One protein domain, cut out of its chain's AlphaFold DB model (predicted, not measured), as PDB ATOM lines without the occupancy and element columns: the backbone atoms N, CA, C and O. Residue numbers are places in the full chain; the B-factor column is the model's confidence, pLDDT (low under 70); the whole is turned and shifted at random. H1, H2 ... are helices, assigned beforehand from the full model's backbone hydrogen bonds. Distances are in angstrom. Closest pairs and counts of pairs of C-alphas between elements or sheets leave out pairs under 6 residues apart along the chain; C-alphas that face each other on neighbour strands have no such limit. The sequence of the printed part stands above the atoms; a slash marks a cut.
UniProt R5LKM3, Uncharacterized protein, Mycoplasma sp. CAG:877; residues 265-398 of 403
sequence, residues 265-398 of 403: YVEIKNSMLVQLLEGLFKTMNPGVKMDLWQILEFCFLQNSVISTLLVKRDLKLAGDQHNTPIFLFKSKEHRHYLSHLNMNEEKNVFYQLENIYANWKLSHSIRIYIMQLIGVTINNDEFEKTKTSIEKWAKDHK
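What this domain is: This is residues 265 to 398 of the 403 residues of an uncharacterized protein of Mycoplasma sp. CAG:877 (UniProt R5LKM3). Three long helices, H1, H6 and H7, lie side by side in a row with H6 in the middle, H7 only loosely joined to it; H2 and H4, themselves paired, cross one face of the H1 and H6 pair. Short H3 packs on H6, and short H5 sits beside the first turns of H1, at its residues 267 to 271. The printed part has 134 residues with seven named helices, H1 to H7 in order, and no named strand: all helix. It is compact, radius of gyration of the C-alphas 14.8 A, spanning 46 by 44 by 29 A.

Where its parts are: H1, residues 266 to 284, begins at C-alpha 266 (135.325, 115.988, 148.757) and is 26.2 A long. H2 is residues 292 to 302, H3 306 to 309, H4 326 to 334 and H5 337 to 341. H6, residues 353 to 373, is 30.9 A long. H7, residues 380 to 396, is 23.9 A long and ends at C-alpha 396 (132.141, 135.574, 149.201).

How they stand to each other: H1 and H6 touch at a shallow tilt of 22 degrees, the same way; their closest C-alphas, of Asn 270 and Asn 359, are 5.5 A apart. H1 touches H4 with residues 267 to 274 alone, about perpendicular at 86 degrees, closest C-alphas Ser 271 and His 334 at 5.4 A. H2 and H4 touch, opposite ways, closest C-alphas Trp 293 and Lys 332 at 6.2 A. H3 touches H6, closest C-alphas Ile 306 and Ser 365 at 5.7 A. H6 and H7, a helical hairpin, only just touch, with 3 pairs of C-alphas within 8 A, closest Tyr 357 and Ile 390 at 7.3 A. H1 and H7 are apart. Every O i to N i+4 pair is within hydrogen-bond range in H1, H2, H4, H6 and H7; H5 has 0 of 1, but 2 of 2 O i to N i+3 pairs; H3 is too short for an i+4 pair.

The domain as a whole: The C-alphas of Asn 344 and Asp 381, the two farthest apart, are 45.9 A apart. The printed part has no cut. The links H3 to H4 and H5 to H6 are long. Mean pLDDT of the printed part is 90.5; residues 340 to 341, 343 and 345 to 346 are under 70.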
ATOM      1  N   TYR A 265     138.911 112.906 149.664       84.31
ATOM      2  CA  TYR A 265     138.574 113.927 148.664       84.31
ATOM      3  C   TYR A 265     137.072 114.238 148.693       84.31
ATOM      4  O   TYR A 265     136.246 113.337 148.858       84.31
ATOM      5  N   VAL A 266     136.710 115.516 148.561       87.19
ATOM      6  CA  VAL A 266     135.325 115.988 148.757       87.19
ATOM      7  C   VAL A 266     134.377 115.392 147.714       87.19
ATOM      8  O   VAL A 266     133.223 115.113 148.010       87.19
ATOM      9  N   GLU A 267     134.878 115.118 146.522       88.50
ATOM     10  CA  GLU A 267     134.164 114.466 145.430       88.50
ATOM     11  C   GLU A 267     133.765 113.031 145.785       88.50
ATOM     12  O   GLU A 267     132.611 112.627 145.651       88.50
ATOM     13  N   ILE A 268     134.709 112.267 146.343       89.19
ATOM     14  CA  ILE A 268     134.434 110.915 146.837       89.19
ATOM     15  C   ILE A 268     133.445 110.980 147.998       89.19
ATOM     16  O   ILE A 268     132.502 110.191 148.041       89.19
ATOM     17  N   LYS A 269     133.592 111.968 148.894       89.69
ATOM     18  CA  LYS A 269     132.630 112.184 149.983       89.69
ATOM     19  C   LYS A 269     131.230 112.430 149.446       89.69
ATOM     20  O   LYS A 269     130.308 111.767 149.905       89.69
ATOM     21  N   ASN A 270     131.067 113.322 148.475       92.69
ATOM     22  CA  ASN A 270     129.780 113.644 147.866       92.69
ATOM     23  C   ASN A 270     129.152 112.433 147.178       92.69
ATOM     24  O   ASN A 270     127.982 112.140 147.422       92.69
ATOM     25  N   SER A 271     129.928 111.697 146.377       93.31
ATOM     26  CA  SER A 271     129.462 110.468 145.724       93.31
ATOM     27  C   SER A 271     128.969 109.454 146.759       93.31
ATOM     28  O   SER A 271     127.878 108.897 146.617       93.31
ATOM     29  N   MET A 272     129.724 109.272 147.847       93.25
ATOM     30  CA  MET A 272     129.327 108.399 148.946       93.25
ATOM     31  C   MET A 272     128.096 108.916 149.692       93.25
ATOM     32  O   MET A 272     127.215 108.123 149.994       93.25
ATOM     33  N   LEU A 273     127.976 110.219 149.965       94.62
ATOM     34  CA  LEU A 273     126.803 110.786 150.642       94.62
ATOM     35  C   LEU A 273     125.522 110.567 149.827       94.62
ATOM     36  O   LEU A 273     124.509 110.175 150.398       94.62
ATOM     37  N   VAL A 274     125.559 110.734 148.502       95.81
ATOM     38  CA  VAL A 274     124.399 110.454 147.634       95.81
ATOM     39  C   VAL A 274     123.990 108.979 147.719       95.81
ATOM     40  O   VAL A 274     122.811 108.674 147.899       95.81
ATOM     41  N   GLN A 275     124.956 108.059 147.660       94.75
ATOM     42  CA  GLN A 275     124.698 106.619 147.794       94.75
ATOM     43  C   GLN A 275     124.180 106.244 149.189       94.75
ATOM     44  O   GLN A 275     123.293 105.402 149.325       94.75
ATOM     45  N   LEU A 276     124.707 106.881 150.235       95.06
ATOM     46  CA  LEU A 276     124.268 106.675 151.612       95.06
ATOM     47  C   LEU A 276     122.847 107.190 151.834       95.06
ATOM     48  O   LEU A 276     122.082 106.526 152.526       95.06
ATOM     49  N   LEU A 277     122.475 108.323 151.233       95.06
ATOM     50  CA  LEU A 277     121.109 108.843 151.268       95.06
ATOM     51  C   LEU A 277     120.130 107.858 150.610       95.06
ATOM     52  O   LEU A 277     119.110 107.524 151.210       95.06
ATOM     53  N   GLU A 278     120.470 107.340 149.425       94.75
ATOM     54  CA  GLU A 278     119.685 106.309 148.731       94.75
ATOM     55  C   GLU A 278     119.540 105.039 149.583       94.75
ATOM     56  O   GLU A 278     118.428 104.558 149.816       94.75
ATOM     57  N   GLY A 279     120.663 104.498 150.068       93.88
ATOM     58  CA  GLY A 279     120.690 103.272 150.861       93.88
ATOM     59  C   GLY A 279     119.920 103.412 152.171       93.88
ATOM     60  O   GLY A 279     119.156 102.518 152.541       93.88
ATOM     61  N   LEU A 280     120.070 104.548 152.853       94.88
ATOM     62  CA  LEU A 280     119.319 104.870 154.060       94.88
ATOM     63  C   LEU A 280     117.818 104.945 153.768       94.88
ATOM     64  O   LEU A 280     117.041 104.283 154.453       94.88
ATOM     65  N   PHE A 281     117.407 105.690 152.739       94.06
ATOM     66  CA  PHE A 281     115.999 105.820 152.369       94.06
ATOM     67  C   PHE A 281     115.369 104.457 152.065       94.06
ATOM     68  O   PHE A 281     114.340 104.116 152.648       94.06
ATOM     69  N   LYS A 282     116.007 103.640 151.216       93.06
ATOM     70  CA  LYS A 282     115.513 102.300 150.852       93.06
ATOM     71  C   LYS A 282     115.461 101.347 152.047       93.06
ATOM     72  O   LYS A 282     114.533 100.554 152.158       93.06
ATOM     73  N   THR A 283     116.422 101.448 152.966       93.31
ATOM     74  CA  THR A 283     116.438 100.638 154.196       93.31
ATOM     75  C   THR A 283     115.287 100.999 155.131       93.31
ATOM     76  O   THR A 283     114.692 100.122 155.757       93.31
ATOM     77  N   MET A 284     114.968 102.289 155.231       91.88
ATOM     78  CA  MET A 284     113.901 102.779 156.103       91.88
ATOM     79  C   MET A 284     112.509 102.651 155.475       91.88
ATOM     80  O   MET A 284     111.521 102.685 156.204       91.88
ATOM     81  N   ASN A 285     112.430 102.441 154.158       91.06
ATOM     82  CA  ASN A 285     111.191 102.290 153.395       91.06
ATOM     83  C   ASN A 285     111.233 101.005 152.543       91.06
ATOM     84  O   ASN A 285     111.284 101.072 151.310       91.06
ATOM     85  N   PRO A 286     111.254  99.815 153.179       87.25
ATOM     86  CA  PRO A 286     111.364  98.554 152.457       87.25
ATOM     87  C   PRO A 286     110.184  98.366 151.495       87.25
ATOM     88  O   PRO A 286     109.031  98.589 151.855       87.25
ATOM     89  N   GLY A 287     110.481  97.942 150.264       85.81
ATOM     90  CA  GLY A 287     109.481  97.710 149.214       85.81
ATOM     91  C   GLY A 287     109.168  98.923 148.333       85.81
ATOM     92  O   GLY A 287     108.526  98.758 147.296       85.81
ATOM     93  N   VAL A 288     109.660 100.120 148.673       87.94
ATOM     94  CA  VAL A 288     109.501 101.311 147.829       87.94
ATOM     95  C   VAL A 288     110.421 101.231 146.607       87.94
ATOM     96  O   VAL A 288     111.646 101.171 146.728       87.94
ATOM     97  N   LYS A 289     109.822 101.253 145.410       88.25
ATOM     98  CA  LYS A 289     110.525 101.276 144.118       88.25
ATOM     99  C   LYS A 289     110.652 102.714 143.618       88.25
ATOM    100  O   LYS A 289     109.917 103.123 142.727       88.25
ATOM    101  N   MET A 290     111.542 103.478 144.244       92.44
ATOM    102  CA  MET A 290     111.894 104.826 143.797       92.44
ATOM    103  C   MET A 290     113.303 104.845 143.209       92.44
ATOM    104  O   MET A 290     114.242 104.282 143.789       92.44
ATOM    105  N   ASP A 291     113.438 105.524 142.076       91.81
ATOM    106  CA  ASP A 291     114.724 105.850 141.475       91.81
ATOM    107  C   ASP A 291     115.439 106.937 142.281       91.81
ATOM    108  O   ASP A 291     114.827 107.696 143.036       91.81
ATOM    109  N   LEU A 292     116.758 107.051 142.100       92.50
ATOM    110  CA  LEU A 292     117.580 108.000 142.854       92.50
ATOM    111  C   LEU A 292     117.069 109.442 142.762       92.50
ATOM    112  O   LEU A 292     117.059 110.146 143.767       92.50
ATOM    113  N   TRP A 293     116.640 109.888 141.579       91.06
ATOM    114  CA  TRP A 293     116.136 111.250 141.397       91.06
ATOM    115  C   TRP A 293     114.863 111.497 142.223       91.06
ATOM    116  O   TRP A 293     114.759 112.532 142.871       91.06
ATOM    117  N   GLN A 294     113.965 110.512 142.314       92.81
ATOM    118  CA  GLN A 294     112.746 110.600 143.124       92.81
ATOM    119  C   GLN A 294     113.073 110.622 144.618       92.81
ATOM    120  O   GLN A 294     112.442 111.342 145.389       92.81
ATOM    121  N   ILE A 295     114.072 109.841 145.041       94.81
ATOM    122  CA  ILE A 295     114.555 109.850 146.428       94.81
ATOM    123  C   ILE A 295     115.151 111.221 146.766       94.81
ATOM    124  O   ILE A 295     114.863 111.779 147.824       94.81
ATOM    125  N   LEU A 296     115.946 111.792 145.859       95.25
ATOM    126  CA  LEU A 296     116.507 113.131 146.017       95.25
ATOM    127  C   LEU A 296     115.407 114.196 146.102       95.25
ATOM    128  O   LEU A 296     115.476 115.048 146.984       95.25
ATOM    129  N   GLU A 297     114.376 114.133 145.259       93.88
ATOM    130  CA  GLU A 297     113.222 115.037 145.337       93.88
ATOM    131  C   GLU A 297     112.443 114.880 146.644       93.88
ATOM    132  O   GLU A 297     112.111 115.876 147.287       93.88
ATOM    133  N   PHE A 298     112.195 113.651 147.093       93.19
ATOM    134  CA  PHE A 298     111.558 113.409 148.384       93.19
ATOM    135  C   PHE A 298     112.361 114.054 149.522       93.19
ATOM    136  O   PHE A 298     111.828 114.830 150.320       93.19
ATOM    137  N   CYS A 299     113.667 113.786 149.576       93.69
ATOM    138  CA  CYS A 299     114.522 114.280 150.646       93.69
ATOM    139  C   CYS A 299     114.708 115.800 150.606       93.69
ATOM    140  O   CYS A 299     114.704 116.419 151.662       93.69
ATOM    141  N   PHE A 300     114.873 116.405 149.430       95.88
ATOM    142  CA  PHE A 300     115.239 117.820 149.307       95.88
ATOM    143  C   PHE A 300     114.101 118.760 148.922       95.88
ATOM    144  O   PHE A 300     114.286 119.965 149.031       95.88
ATOM    145  N   LEU A 301     112.952 118.274 148.458       93.69
ATOM    146  CA  LEU A 301     111.821 119.134 148.087       93.69
ATOM    147  C   LEU A 301     110.600 118.870 148.963       93.69
ATOM    148  O   LEU A 301     109.929 119.819 149.360       93.69
ATOM    149  N   GLN A 302     110.324 117.608 149.297       91.88
ATOM    150  CA  GLN A 302     109.123 117.245 150.059       91.88
ATOM    151  C   GLN A 302     109.337 117.310 151.577       91.88
ATOM    152  O   GLN A 302     108.392 117.538 152.333       91.88
ATOM    153  N   ASN A 303     110.574 117.154 152.050       92.75
ATOM    154  CA  ASN A 303     110.896 117.331 153.462       92.75
ATOM    155  C   ASN A 303     110.901 118.818 153.840       92.75
ATOM    156  O   ASN A 303     111.746 119.578 153.369       92.75
ATOM    157  N   SER A 304     109.996 119.222 154.732       90.38
ATOM    158  CA  SER A 304     109.780 120.629 155.095       90.38
ATOM    159  C   SER A 304     110.994 121.328 155.707       90.38
ATOM    160  O   SER A 304     111.126 122.537 155.557       90.38
ATOM    161  N   VAL A 305     111.885 120.597 156.384       92.00
ATOM    162  CA  VAL A 305     113.097 121.179 156.982       92.00
ATOM    163  C   VAL A 305     114.224 121.201 155.958       92.00
ATOM    164  O   VAL A 305     114.824 122.245 155.716       92.00
ATOM    165  N   ILE A 306     114.498 120.060 155.321       93.44
ATOM    166  CA  ILE A 306     115.623 119.921 154.385       93.44
ATOM    167  C   ILE A 306     115.417 120.798 153.148       93.44
ATOM    168  O   ILE A 306     116.391 121.344 152.637       93.44
ATOM    169  N   SER A 307     114.179 121.003 152.688       94.25
ATOM    170  CA  SER A 307     113.911 121.826 151.504       94.25
ATOM    171  C   SER A 307     114.372 123.269 151.644       94.25
ATOM    172  O   SER A 307     114.837 123.868 150.675       94.25
ATOM    173  N   THR A 308     114.377 123.797 152.867       93.06
ATOM    174  CA  THR A 308     114.876 125.145 153.157       93.06
ATOM    175  C   THR A 308     116.396 125.279 153.015       93.06
ATOM    176  O   THR A 308     116.899 126.403 152.930       93.06
ATOM    177  N   LEU A 309     117.142 124.163 152.939       93.06
ATOM    178  CA  LEU A 309     118.556 124.189 152.566       93.06
ATOM    179  C   LEU A 309     118.738 124.663 151.127       93.06
ATOM    180  O   LEU A 309     119.787 125.228 150.829       93.06
ATOM    181  N   LEU A 310     117.785 124.415 150.224       94.62
ATOM    182  CA  LEU A 310     117.906 124.793 148.819       94.62
ATOM    183  C   LEU A 310     117.478 126.246 148.612       94.62
ATOM    184  O   LEU A 310     116.371 126.652 148.952       94.62
ATOM    185  N   VAL A 311     118.362 127.039 148.007       93.94
ATOM    186  CA  VAL A 311     118.066 128.428 147.645       93.94
ATOM    187  C   VAL A 311     117.698 128.535 146.169       93.94
ATOM    188  O   VAL A 311     117.908 127.616 145.380       93.94
ATOM    189  N   LYS A 312     117.226 129.712 145.742       93.94
ATOM    190  CA  LYS A 312     116.828 129.990 144.348       93.94
ATOM    191  C   LYS A 312     117.858 129.542 143.296       93.94
ATOM    192  O   LYS A 312     117.482 129.171 142.192       93.94
ATOM    193  N   ARG A 313     119.160 129.593 143.608       94.12
ATOM    194  CA  ARG A 313     120.233 129.130 142.706       94.12
ATOM    195  C   ARG A 313     120.211 127.611 142.497       94.12
ATOM    196  O   ARG A 313     120.492 127.179 141.386       94.12
ATOM    197  N   ASP A 314     119.898 126.842 143.533       95.25
ATOM    198  CA  ASP A 314     119.873 125.371 143.524       95.25
ATOM    199  C   ASP A 314     118.624 124.822 142.843       95.25
ATOM    200  O   ASP A 314     118.651 123.736 142.272       95.25
ATOM    201  N   LEU A 315     117.554 125.618 142.888       95.12
ATOM    202  CA  LEU A 315     116.246 125.335 142.307       95.12
ATOM    203  C   LEU A 315     116.132 125.731 140.826       95.12
ATOM    204  O   LEU A 315     115.068 125.587 140.232       95.12
ATOM    205  N   LYS A 316     117.206 126.238 140.207       94.00
ATOM    206  CA  LYS A 316     117.220 126.478 138.756       94.00
ATOM    207  C   LYS A 316     117.103 125.148 138.018       94.00
ATOM    208  O   LYS A 316     117.821 124.219 138.363       94.00
ATOM    209  N   LEU A 317     116.260 125.075 136.994       92.19
ATOM    210  CA  LEU A 317     116.075 123.855 136.206       92.19
ATOM    211  C   LEU A 317     117.347 123.515 135.417       92.19
ATOM    212  O   LEU A 317     117.969 124.409 134.834       92.19
ATOM    213  N   ALA A 318     117.718 122.234 135.403       88.69
ATOM    214  CA  ALA A 318     118.874 121.732 134.660       88.69
ATOM    215  C   ALA A 318     118.619 121.625 133.145       88.69
ATOM    216  O   ALA A 318     119.573 121.643 132.372       88.69
ATOM    217  N   GLY A 319     117.349 121.570 132.724       83.88
ATOM    218  CA  GLY A 319     116.964 121.362 131.325       83.88
ATOM    219  C   GLY A 319     117.020 119.897 130.885       83.88
ATOM    220  O   GLY A 319     117.111 119.624 129.693       83.88
ATOM    221  N   ASP A 320     116.994 118.961 131.833       85.38
ATOM    222  CA  ASP A 320     116.840 117.534 131.571       85.38
ATOM    223  C   ASP A 320     115.364 117.161 131.347       85.38
ATOM    224  O   ASP A 320     114.454 117.958 131.580       85.38
ATOM    225  N   GLN A 321     115.108 115.920 130.929       84.62
ATOM    226  CA  GLN A 321     113.759 115.425 130.615       84.62
ATOM    227  C   GLN A 321     112.757 115.524 131.783       84.62
ATOM    228  O   GLN A 321     111.548 115.512 131.560       84.62
ATOM    229  N   HIS A 322     113.248 115.618 133.022       83.50
ATOM    230  CA  HIS A 322     112.429 115.722 134.229       83.50
ATOM    231  C   HIS A 322     112.329 117.152 134.772       83.50
ATOM    232  O   HIS A 322     111.645 117.364 135.770       83.50
ATOM    233  N   ASN A 323     112.979 118.137 134.136       84.75
ATOM    234  CA  ASN A 323     113.104 119.502 134.655       84.75
ATOM    235  C   ASN A 323     113.547 119.516 136.128       84.75
ATOM    236  O   ASN A 323     112.999 120.230 136.967       84.75
ATOM    237  N   THR A 324     114.537 118.701 136.466       90.50
ATOM    238  CA  THR A 324     115.016 118.565 137.833       90.50
ATOM    239  C   THR A 324     115.813 119.820 138.240       90.50
ATOM    240  O   THR A 324     116.563 120.387 137.434       90.50
ATOM    241  N   PRO A 325     115.696 120.287 139.501       94.69
ATOM    242  CA  PRO A 325     116.587 121.301 140.060       94.69
ATOM    243  C   PRO A 325     118.071 120.965 139.862       94.69
ATOM    244  O   PRO A 325     118.492 119.838 140.120       94.69
ATOM    245  N   ILE A 326     118.890 121.948 139.477       94.56
ATOM    246  CA  ILE A 326     120.304 121.764 139.115       94.56
ATOM    247  C   ILE A 326     121.105 121.081 140.225       94.56
ATOM    248  O   ILE A 326     121.952 120.240 139.938       94.56
ATOM    249  N   PHE A 327     120.810 121.373 141.495       96.19
ATOM    250  CA  PHE A 327     121.474 120.706 142.612       96.19
ATOM    251  C   PHE A 327     121.157 119.205 142.675       96.19
ATOM    252  O   PHE A 327     122.055 118.394 142.907       96.19
ATOM    253  N   LEU A 328     119.900 118.818 142.449       95.94
ATOM    254  CA  LEU A 328     119.477 117.415 142.481       95.94
ATOM    255  C   LEU A 328     119.959 116.666 141.241       95.94
ATOM    256  O   LEU A 328     120.462 115.553 141.371       95.94
ATOM    257  N   PHE A 329     119.899 117.306 140.072       94.38
ATOM    258  CA  PHE A 329     120.451 116.768 138.834       94.38
ATOM    259  C   PHE A 329     121.945 116.460 138.989       94.38
ATOM    260  O   PHE A 329     122.362 115.315 138.810       94.38
ATOM    261  N   LYS A 330     122.739 117.441 139.443       94.31
ATOM    262  CA  LYS A 330     124.168 117.233 139.698       94.31
ATOM    263  C   LYS A 330     124.426 116.190 140.781       94.31
ATOM    264  O   LYS A 330     125.334 115.386 140.623       94.31
ATOM    265  N   SER A 331     123.624 116.146 141.849       95.31
ATOM    266  CA  SER A 331     123.745 115.110 142.889       95.31
ATOM    267  C   SER A 331     123.538 113.705 142.322       95.31
ATOM    268  O   SER A 331     124.319 112.802 142.620       95.31
ATOM    269  N   LYS A 332     122.521 113.528 141.470       94.38
ATOM    270  CA  LYS A 332     122.219 112.259 140.799       94.38
ATOM    271  C   LYS A 332     123.397 111.798 139.936       94.38
ATOM    272  O   LYS A 332     123.828 110.657 140.072       94.38
ATOM    273  N   GLU A 333     123.952 112.681 139.106       91.00
ATOM    274  CA  GLU A 333     125.119 112.375 138.262       91.00
ATOM    275  C   GLU A 333     126.380 112.093 139.098       91.00
ATOM    276  O   GLU A 333     127.133 111.156 138.824       91.00
ATOM    277  N   HIS A 334     126.579 112.843 140.188       91.88
ATOM    278  CA  HIS A 334     127.740 112.711 141.070       91.88
ATOM    279  C   HIS A 334     127.785 111.372 141.830       91.88
ATOM    280  O   HIS A 334     128.853 110.976 142.304       91.88
ATOM    281  N   ARG A 335     126.679 110.608 141.891       87.38
ATOM    282  CA  ARG A 335     126.699 109.202 142.345       87.38
ATOM    283  C   ARG A 335     127.771 108.407 141.617       87.38
ATOM    284  O   ARG A 335     128.503 107.650 142.244       87.38
ATOM    285  N   HIS A 336     127.891 108.615 140.312       83.56
ATOM    286  CA  HIS A 336     128.839 107.907 139.474       83.56
ATOM    287  C   HIS A 336     130.135 108.688 139.306       83.56
ATOM    288  O   HIS A 336     130.754 108.526 138.267       83.56
ATOM    289  N   TYR A 337     130.554 109.506 140.286       83.94
ATOM    290  CA  TYR A 337     131.707 110.399 140.149       83.94
ATOM    291  C   TYR A 337     132.840 109.733 139.368       83.94
ATOM    292  O   TYR A 337     133.040 110.126 138.238       83.94
ATOM    293  N   LEU A 338     133.455 108.642 139.831       80.56
ATOM    294  CA  LEU A 338     134.606 108.006 139.157       80.56
ATOM    295  C   LEU A 338     134.420 107.614 137.677       80.56
ATOM    296  O   LEU A 338     135.410 107.477 136.970       80.56
ATOM    297  N   SER A 339     133.192 107.463 137.186       75.88
ATOM    298  CA  SER A 339     132.955 107.222 135.758       75.88
ATOM    299  C   SER A 339     133.291 108.424 134.864       75.88
ATOM    300  O   SER A 339     133.593 108.216 133.699       75.88
ATOM    301  N   HIS A 340     133.385 109.648 135.408       65.81
ATOM    302  CA  HIS A 340     133.914 110.815 134.676       65.81
ATOM    303  C   HIS A 340     135.391 110.653 134.271       65.81
ATOM    304  O   HIS A 340     135.900 111.437 133.477       65.81
ATOM    305  N   LEU A 341     136.103 109.669 134.838       67.56
ATOM    306  CA  LEU A 341     137.464 109.326 134.415       67.56
ATOM    307  C   LEU A 341     137.476 108.628 133.046       67.56
ATOM    308  O   LEU A 341     138.523 108.547 132.408       67.56
ATOM    309  N   ASN A 342     136.324 108.141 132.580       70.50
ATOM    310  CA  ASN A 342     136.134 107.782 131.187       70.50
ATOM    311  C   ASN A 342     136.013 109.077 130.375       70.50
ATOM    312  O   ASN A 342     135.011 109.779 130.476       70.50
ATOM    313  N   MET A 343     137.021 109.383 129.553       65.19
ATOM    314  CA  MET A 343     137.066 110.611 128.741       65.19
ATOM    315  C   MET A 343     135.878 110.766 127.779       65.19
ATOM    316  O   MET A 343     135.650 111.860 127.276       65.19
ATOM    317  N   ASN A 344     135.130 109.687 127.533       71.50
ATOM    318  CA  ASN A 344     133.958 109.679 126.662       71.50
ATOM    319  C   ASN A 344     132.630 109.904 127.416       71.50
ATOM    320  O   ASN A 344     131.581 109.959 126.781       71.50
ATOM    321  N   GLU A 345     132.643 109.994 128.753       65.19
ATOM    322  CA  GLU A 345     131.449 110.259 129.565       65.19
ATOM    323  C   GLU A 345     131.387 111.726 130.007       65.19
ATOM    324  O   GLU A 345     132.058 112.150 130.948       65.19
ATOM    325  N   GLU A 346     130.504 112.503 129.379       69.56
ATOM    326  CA  GLU A 346     130.186 113.864 129.818       69.56
ATOM    327  C   GLU A 346     129.135 113.833 130.938       69.56
ATOM    328  O   GLU A 346     127.928 113.866 130.696       69.56
ATOM    329  N   LYS A 347     129.589 113.743 132.195       76.81
ATOM    330  CA  LYS A 347     128.703 113.846 133.366       76.81
ATOM    331  C   LYS A 347     128.748 115.228 133.990       76.81
ATOM    332  O   LYS A 347     129.797 115.716 134.409       76.81
ATOM    333  N   ASN A 348     127.567 115.807 134.170       83.44
ATOM    334  CA  ASN A 348     127.379 117.082 134.850       83.44
ATOM    335  C   ASN A 348     127.421 116.903 136.370       83.44
ATOM    336  O   ASN A 348     126.413 116.948 137.070       83.44
ATOM    337  N   VAL A 349     128.629 116.687 136.878       89.19
ATOM    338  CA  VAL A 349     128.927 116.512 138.300       89.19
ATOM    339  C   VAL A 349     129.196 117.855 138.996       89.19
ATOM    340  O   VAL A 349     129.398 118.893 138.355       89.19
ATOM    341  N   PHE A 350     129.215 117.850 140.332       90.81
ATOM    342  CA  PHE A 350     129.810 118.948 141.096       90.81
ATOM    343  C   PHE A 350     131.316 119.065 140.817       90.81
ATOM    344  O   PHE A 350     132.039 118.068 140.835       90.81
ATOM    345  N   TYR A 351     131.790 120.289 140.575       86.88
ATOM    346  CA  TYR A 351     133.196 120.581 140.289       86.88
ATOM    347  C   TYR A 351     133.728 121.780 141.092       86.88
ATOM    348  O   TYR A 351     133.024 122.774 141.297       86.88
ATOM    349  N   GLN A 352     134.997 121.720 141.514       88.50
ATOM    350  CA  GLN A 352     135.675 122.775 142.286       88.50
ATOM    351  C   GLN A 352     134.864 123.199 143.530       88.50
ATOM    352  O   GLN A 352     134.567 122.387 144.402       88.50
ATOM    353  N   LEU A 353     134.486 124.476 143.620       90.00
ATOM    354  CA  LEU A 353     133.744 125.041 144.747       90.00
ATOM    355  C   LEU A 353     132.361 124.400 144.927       90.00
ATOM    356  O   LEU A 353     131.845 124.377 146.045       90.00
ATOM    357  N   GLU A 354     131.776 123.835 143.865       92.50
ATOM    358  CA  GLU A 354     130.511 123.103 143.960       92.50
ATOM    359  C   GLU A 354     130.635 121.872 144.856       92.50
ATOM    360  O   GLU A 354     129.679 121.547 145.553       92.50
ATOM    361  N   ASN A 355     131.807 121.226 144.906       91.31
ATOM    362  CA  ASN A 355     132.012 120.051 145.750       91.31
ATOM    363  C   ASN A 355     131.905 120.395 147.229       91.31
ATOM    364  O   ASN A 355     131.228 119.694 147.981       91.31
ATOM    365  N   ILE A 356     132.530 121.498 147.639       90.31
ATOM    366  CA  ILE A 356     132.474 121.986 149.019       90.31
ATOM    367  C   ILE A 356     131.029 122.337 149.385       90.31
ATOM    368  O   ILE A 356     130.512 121.876 150.402       90.31
ATOM    369  N   TYR A 357     130.361 123.093 148.511       92.25
ATOM    370  CA  TYR A 357     128.979 123.518 148.696       92.25
ATOM    371  C   TYR A 357     128.004 122.333 148.795       92.25
ATOM    372  O   TYR A 357     127.153 122.290 149.688       92.25
ATOM    373  N   ALA A 358     128.153 121.340 147.914       93.69
ATOM    374  CA  ALA A 358     127.331 120.140 147.909       93.69
ATOM    375  C   ALA A 358     127.574 119.256 149.130       93.69
ATOM    376  O   ALA A 358     126.608 118.787 149.729       93.69
ATOM    377  N   ASN A 359     128.830 119.101 149.556       92.44
ATOM    378  CA  ASN A 359     129.175 118.321 150.742       92.44
ATOM    379  C   ASN A 359     128.435 118.829 151.975       92.44
ATOM    380  O   ASN A 359     127.899 118.036 152.746       92.44
ATOM    381  N   TRP A 360     128.350 120.149 152.141       91.75
ATOM    382  CA  TRP A 360     127.613 120.746 153.247       91.75
ATOM    383  C   TRP A 360     126.127 120.404 153.180       91.75
ATOM    384  O   TRP A 360     125.582 119.885 154.151       91.75
ATOM    385  N   LYS A 361     125.471 120.597 152.033       94.00
ATOM    386  CA  LYS A 361     124.027 120.334 151.903       94.00
ATOM    387  C   LYS A 361     123.663 118.855 152.009       94.00
ATOM    388  O   LYS A 361     122.687 118.524 152.679       94.00
ATOM    389  N   LEU A 362     124.451 117.971 151.401       94.62
ATOM    390  CA  LEU A 362     124.250 116.521 151.470       94.62
ATOM    391  C   LEU A 362     124.442 115.999 152.901       94.62
ATOM    392  O   LEU A 362     123.594 115.265 153.406       94.62
ATOM    393  N   SER A 363     125.509 116.436 153.579       92.62
ATOM    394  CA  SER A 363     125.790 116.109 154.984       92.62
ATOM    395  C   SER A 363     124.635 116.512 155.910       92.62
ATOM    396  O   SER A 363     124.137 115.689 156.683       92.62
ATOM    397  N   HIS A 364     124.150 117.753 155.788       93.44
ATOM    398  CA  HIS A 364     123.020 118.241 156.583       93.44
ATOM    399  C   HIS A 364     121.732 117.480 156.286       93.44
ATOM    400  O   HIS A 364     121.050 117.073 157.220       93.44
ATOM    401  N   SER A 365     121.419 117.252 155.009       94.94
ATOM    402  CA  SER A 365     120.219 116.522 154.590       94.94
ATOM    403  C   SER A 365     120.147 115.133 155.229       94.94
ATOM    404  O   SER A 365     119.156 114.803 155.880       94.94
ATOM    405  N   ILE A 366     121.232 114.353 155.153       95.31
ATOM    406  CA  ILE A 366     121.282 113.010 155.745       95.31
ATOM    407  C   ILE A 366     121.135 113.075 157.268       95.31
ATOM    408  O   ILE A 366     120.358 112.312 157.842       95.31
ATOM    409  N   ARG A 367     121.850 113.989 157.936       94.38
ATOM    410  CA  ARG A 367     121.771 114.128 159.398       94.38
ATOM    411  C   ARG A 367     120.371 114.527 159.862       94.38
ATOM    412  O   ARG A 367     119.845 113.881 160.765       94.38
ATOM    413  N   ILE A 368     119.751 115.517 159.220       95.38
ATOM    414  CA  ILE A 368     118.379 115.958 159.518       95.38
ATOM    415  C   ILE A 368     117.397 114.808 159.303       95.38
ATOM    416  O   ILE A 368     116.572 114.545 160.177       95.38
ATOM    417  N   TYR A 369     117.521 114.084 158.189       95.38
ATOM    418  CA  TYR A 369     116.658 112.946 157.893       95.38
ATOM    419  C   TYR A 369     116.751 111.866 158.981       95.38
ATOM    420  O   TYR A 369     115.728 111.414 159.497       95.38
ATOM    421  N   ILE A 370     117.965 111.502 159.413       95.69
ATOM    422  CA  ILE A 370     118.162 110.534 160.505       95.69
ATOM    423  C   ILE A 370     117.583 111.059 161.822       95.69
ATOM    424  O   ILE A 370     116.898 110.310 162.518       95.69
ATOM    425  N   MET A 371     117.830 112.327 162.165       95.75
ATOM    426  CA  MET A 371     117.317 112.950 163.392       95.75
ATOM    427  C   MET A 371     115.783 112.941 163.439       95.75
ATOM    428  O   MET A 371     115.204 112.569 164.460       95.75
ATOM    429  N   GLN A 372     115.119 113.243 162.322       94.62
ATOM    430  CA  GLN A 372     113.661 113.162 162.208       94.62
ATOM    431  C   GLN A 372     113.151 111.725 162.389       94.62
ATOM    432  O   GLN A 372     112.187 111.511 163.125       94.62
ATOM    433  N   LEU A 373     113.827 110.725 161.809       93.56
ATOM    434  CA  LEU A 373     113.467 109.307 161.974       93.56
ATOM    435  C   LEU A 373     113.554 108.822 163.431       93.56
ATOM    436  O   LEU A 373     112.810 107.921 163.821       93.56
ATOM    437  N   ILE A 374     114.444 109.401 164.244       94.94
ATOM    438  CA  ILE A 374     114.583 109.064 165.673       94.94
ATOM    439  C   ILE A 374     113.798 110.002 166.602       94.94
ATOM    440  O   ILE A 374     113.874 109.851 167.824       94.94
ATOM    441  N   GLY A 375     113.021 110.937 166.044       93.12
ATOM    442  CA  GLY A 375     112.190 111.870 166.802       93.12
ATOM    443  C   GLY A 375     112.998 112.899 167.592       93.12
ATOM    444  O   GLY A 375     112.665 113.185 168.745       93.12
ATOM    445  N   VAL A 376     114.078 113.406 166.997       94.62
ATOM    446  CA  VAL A 376     114.887 114.506 167.530       94.62
ATOM    447  C   VAL A 376     114.564 115.770 166.749       94.62
ATOM    448  O   VAL A 376     114.655 115.799 165.521       94.62
ATOM    449  N   THR A 377     114.184 116.815 167.476       92.12
ATOM    450  CA  THR A 377     113.867 118.123 166.906       92.12
ATOM    451  C   THR A 377     115.143 118.831 166.462       92.12
ATOM    452  O   THR A 377     116.137 118.842 167.185       92.12
ATOM    453  N   ILE A 378     115.108 119.439 165.277       94.38
ATOM    454  CA  ILE A 378     116.190 120.300 164.798       94.38
ATOM    455  C   ILE A 378     116.110 121.644 165.524       94.38
ATOM    456  O   ILE A 378     115.034 122.234 165.629       94.38
ATOM    457  N   ASN A 379     117.242 122.143 166.013       94.19
ATOM    458  CA  ASN A 379     117.337 123.497 166.536       94.19
ATOM    459  C   ASN A 379     117.317 124.489 165.361       94.19
ATOM    460  O   ASN A 379     118.286 124.587 164.607       94.19
ATOM    461  N   ASN A 380     116.202 125.206 165.207       92.25
ATOM    462  CA  ASN A 380     115.998 126.123 164.084       92.25
ATOM    463  C   ASN A 380     117.019 127.268 164.061       92.25
ATOM    464  O   ASN A 380     117.482 127.631 162.983       92.25
ATOM    465  N   ASP A 381     117.416 127.797 165.220       92.56
ATOM    466  CA  ASP A 381     118.362 128.915 165.287       92.56
ATOM    467  C   ASP A 381     119.755 128.495 164.803       92.56
ATOM    468  O   ASP A 381     120.370 129.180 163.984       92.56
ATOM    469  N   GLU A 382     120.262 127.348 165.261       91.44
ATOM    470  CA  GLU A 382     121.559 126.823 164.810       91.44
ATOM    471  C   GLU A 382     121.532 126.367 163.348       91.44
ATOM    472  O   GLU A 382     122.499 126.567 162.598       91.44
ATOM    473  N   PHE A 383     120.405 125.807 162.912       92.25
ATOM    474  CA  PHE A 383     120.199 125.432 161.523       92.25
ATOM    475  C   PHE A 383     120.208 126.661 160.596       92.25
ATOM    476  O   PHE A 383     120.943 126.675 159.603       92.25
ATOM    477  N   GLU A 384     119.500 127.737 160.950       91.50
ATOM    478  CA  GLU A 384     119.495 128.989 160.182       91.50
ATOM    479  C   GLU A 384     120.854 129.704 160.211       91.50
ATOM    480  O   GLU A 384     121.303 130.220 159.179       91.50
ATOM    481  N   LYS A 385     121.583 129.678 161.338       90.62
ATOM    482  CA  LYS A 385     122.981 130.154 161.397       90.62
ATOM    483  C   LYS A 385     123.871 129.394 160.420       90.62
ATOM    484  O   LYS A 385     124.693 130.001 159.722       90.62
ATOM    485  N   THR A 386     123.703 128.076 160.336       88.88
ATOM    486  CA  THR A 386     124.499 127.257 159.421       88.88
ATOM    487  C   THR A 386     124.158 127.550 157.962       88.88
ATOM    488  O   THR A 386     125.059 127.801 157.161       88.88
ATOM    489  N   LYS A 387     122.870 127.608 157.617       91.25
ATOM    490  CA  LYS A 387     122.397 127.985 156.278       91.25
ATOM    491  C   LYS A 387     122.913 129.363 155.861       91.25
ATOM    492  O   LYS A 387     123.459 129.517 154.770       91.25
ATOM    493  N   THR A 388     122.833 130.344 156.759       91.25
ATOM    494  CA  THR A 388     123.371 131.694 156.535       91.25
ATOM    495  C   THR A 388     124.876 131.662 156.283       91.25
ATOM    496  O   THR A 388     125.366 132.341 155.383       91.25
ATOM    497  N   SER A 389     125.618 130.842 157.028       90.25
ATOM    498  CA  SER A 389     127.067 130.692 156.853       90.25
ATOM    499  C   SER A 389     127.429 130.061 155.504       90.25
ATOM    500  O   SER A 389     128.344 130.540 154.833       90.25
ATOM    501  N   ILE A 390     126.685 129.037 155.071       91.12
ATOM    502  CA  ILE A 390     126.843 128.402 153.752       91.12
ATOM    503  C   ILE A 390     126.593 129.419 152.631       91.12
ATOM    504  O   ILE A 390     127.385 129.520 151.691       91.12
ATOM    505  N   GLU A 391     125.524 130.212 152.728       91.69
ATOM    506  CA  GLU A 391     125.196 131.202 151.698       91.69
ATOM    507  C   GLU A 391     126.132 132.411 151.707       91.69
ATOM    508  O   GLU A 391     126.477 132.925 150.638       91.69
ATOM    509  N   LYS A 392     126.616 132.832 152.881       92.06
ATOM    510  CA  LYS A 392     127.675 133.839 152.984       92.06
ATOM    511  C   LYS A 392     128.941 133.355 152.284       92.06
ATOM    512  O   LYS A 392     129.450 134.061 151.419       92.06
ATOM    513  N   TRP A 393     129.385 132.126 152.559       92.88
ATOM    514  CA  TRP A 393     130.530 131.534 151.866       92.88
ATOM    515  C   TRP A 393     130.321 131.500 150.347       92.88
ATOM    516  O   TRP A 393     131.203 131.913 149.593       92.88
ATOM    517  N   ALA A 394     129.137 131.081 149.888       91.94
ATOM    518  CA  ALA A 394     128.807 131.044 148.468       91.94
ATOM    519  C   ALA A 394     128.873 132.442 147.824       91.94
ATOM    520  O   ALA A 394     129.343 132.583 146.696       91.94
ATOM    521  N   LYS A 395     128.430 133.487 148.533       93.38
ATOM    522  CA  LYS A 395     128.527 134.880 148.075       93.38
ATOM    523  C   LYS A 395     129.978 135.356 148.013       93.38
ATOM    524  O   LYS A 395     130.383 135.878 146.974       93.38
ATOM    525  N   ASP A 396     130.745 135.137 149.077       93.31
ATOM    526  CA  ASP A 396     132.141 135.574 149.201       93.31
ATOM    527  C   ASP A 396     133.024 134.952 148.102       93.31
ATOM    528  O   ASP A 396     133.930 135.600 147.583       93.31
ATOM    529  N   HIS A 397     132.690 133.736 147.657       91.81
ATOM    530  CA  HIS A 397     133.395 133.020 146.588       91.81
ATOM    531  C   HIS A 397     132.732 133.158 145.206       91.81
ATOM    532  O   HIS A 397     133.095 132.440 144.274       91.81
ATOM    533  N   LYS A 398     131.744 134.056 145.050       92.44
ATOM    534  CA  LYS A 398     130.992 134.287 143.798       92.44
ATOM    535  C   LYS A 398     130.450 132.991 143.168       92.44
ATOM    536  O   LYS A 398     130.420 132.842 141.947       92.44
TER     537      LYS A 398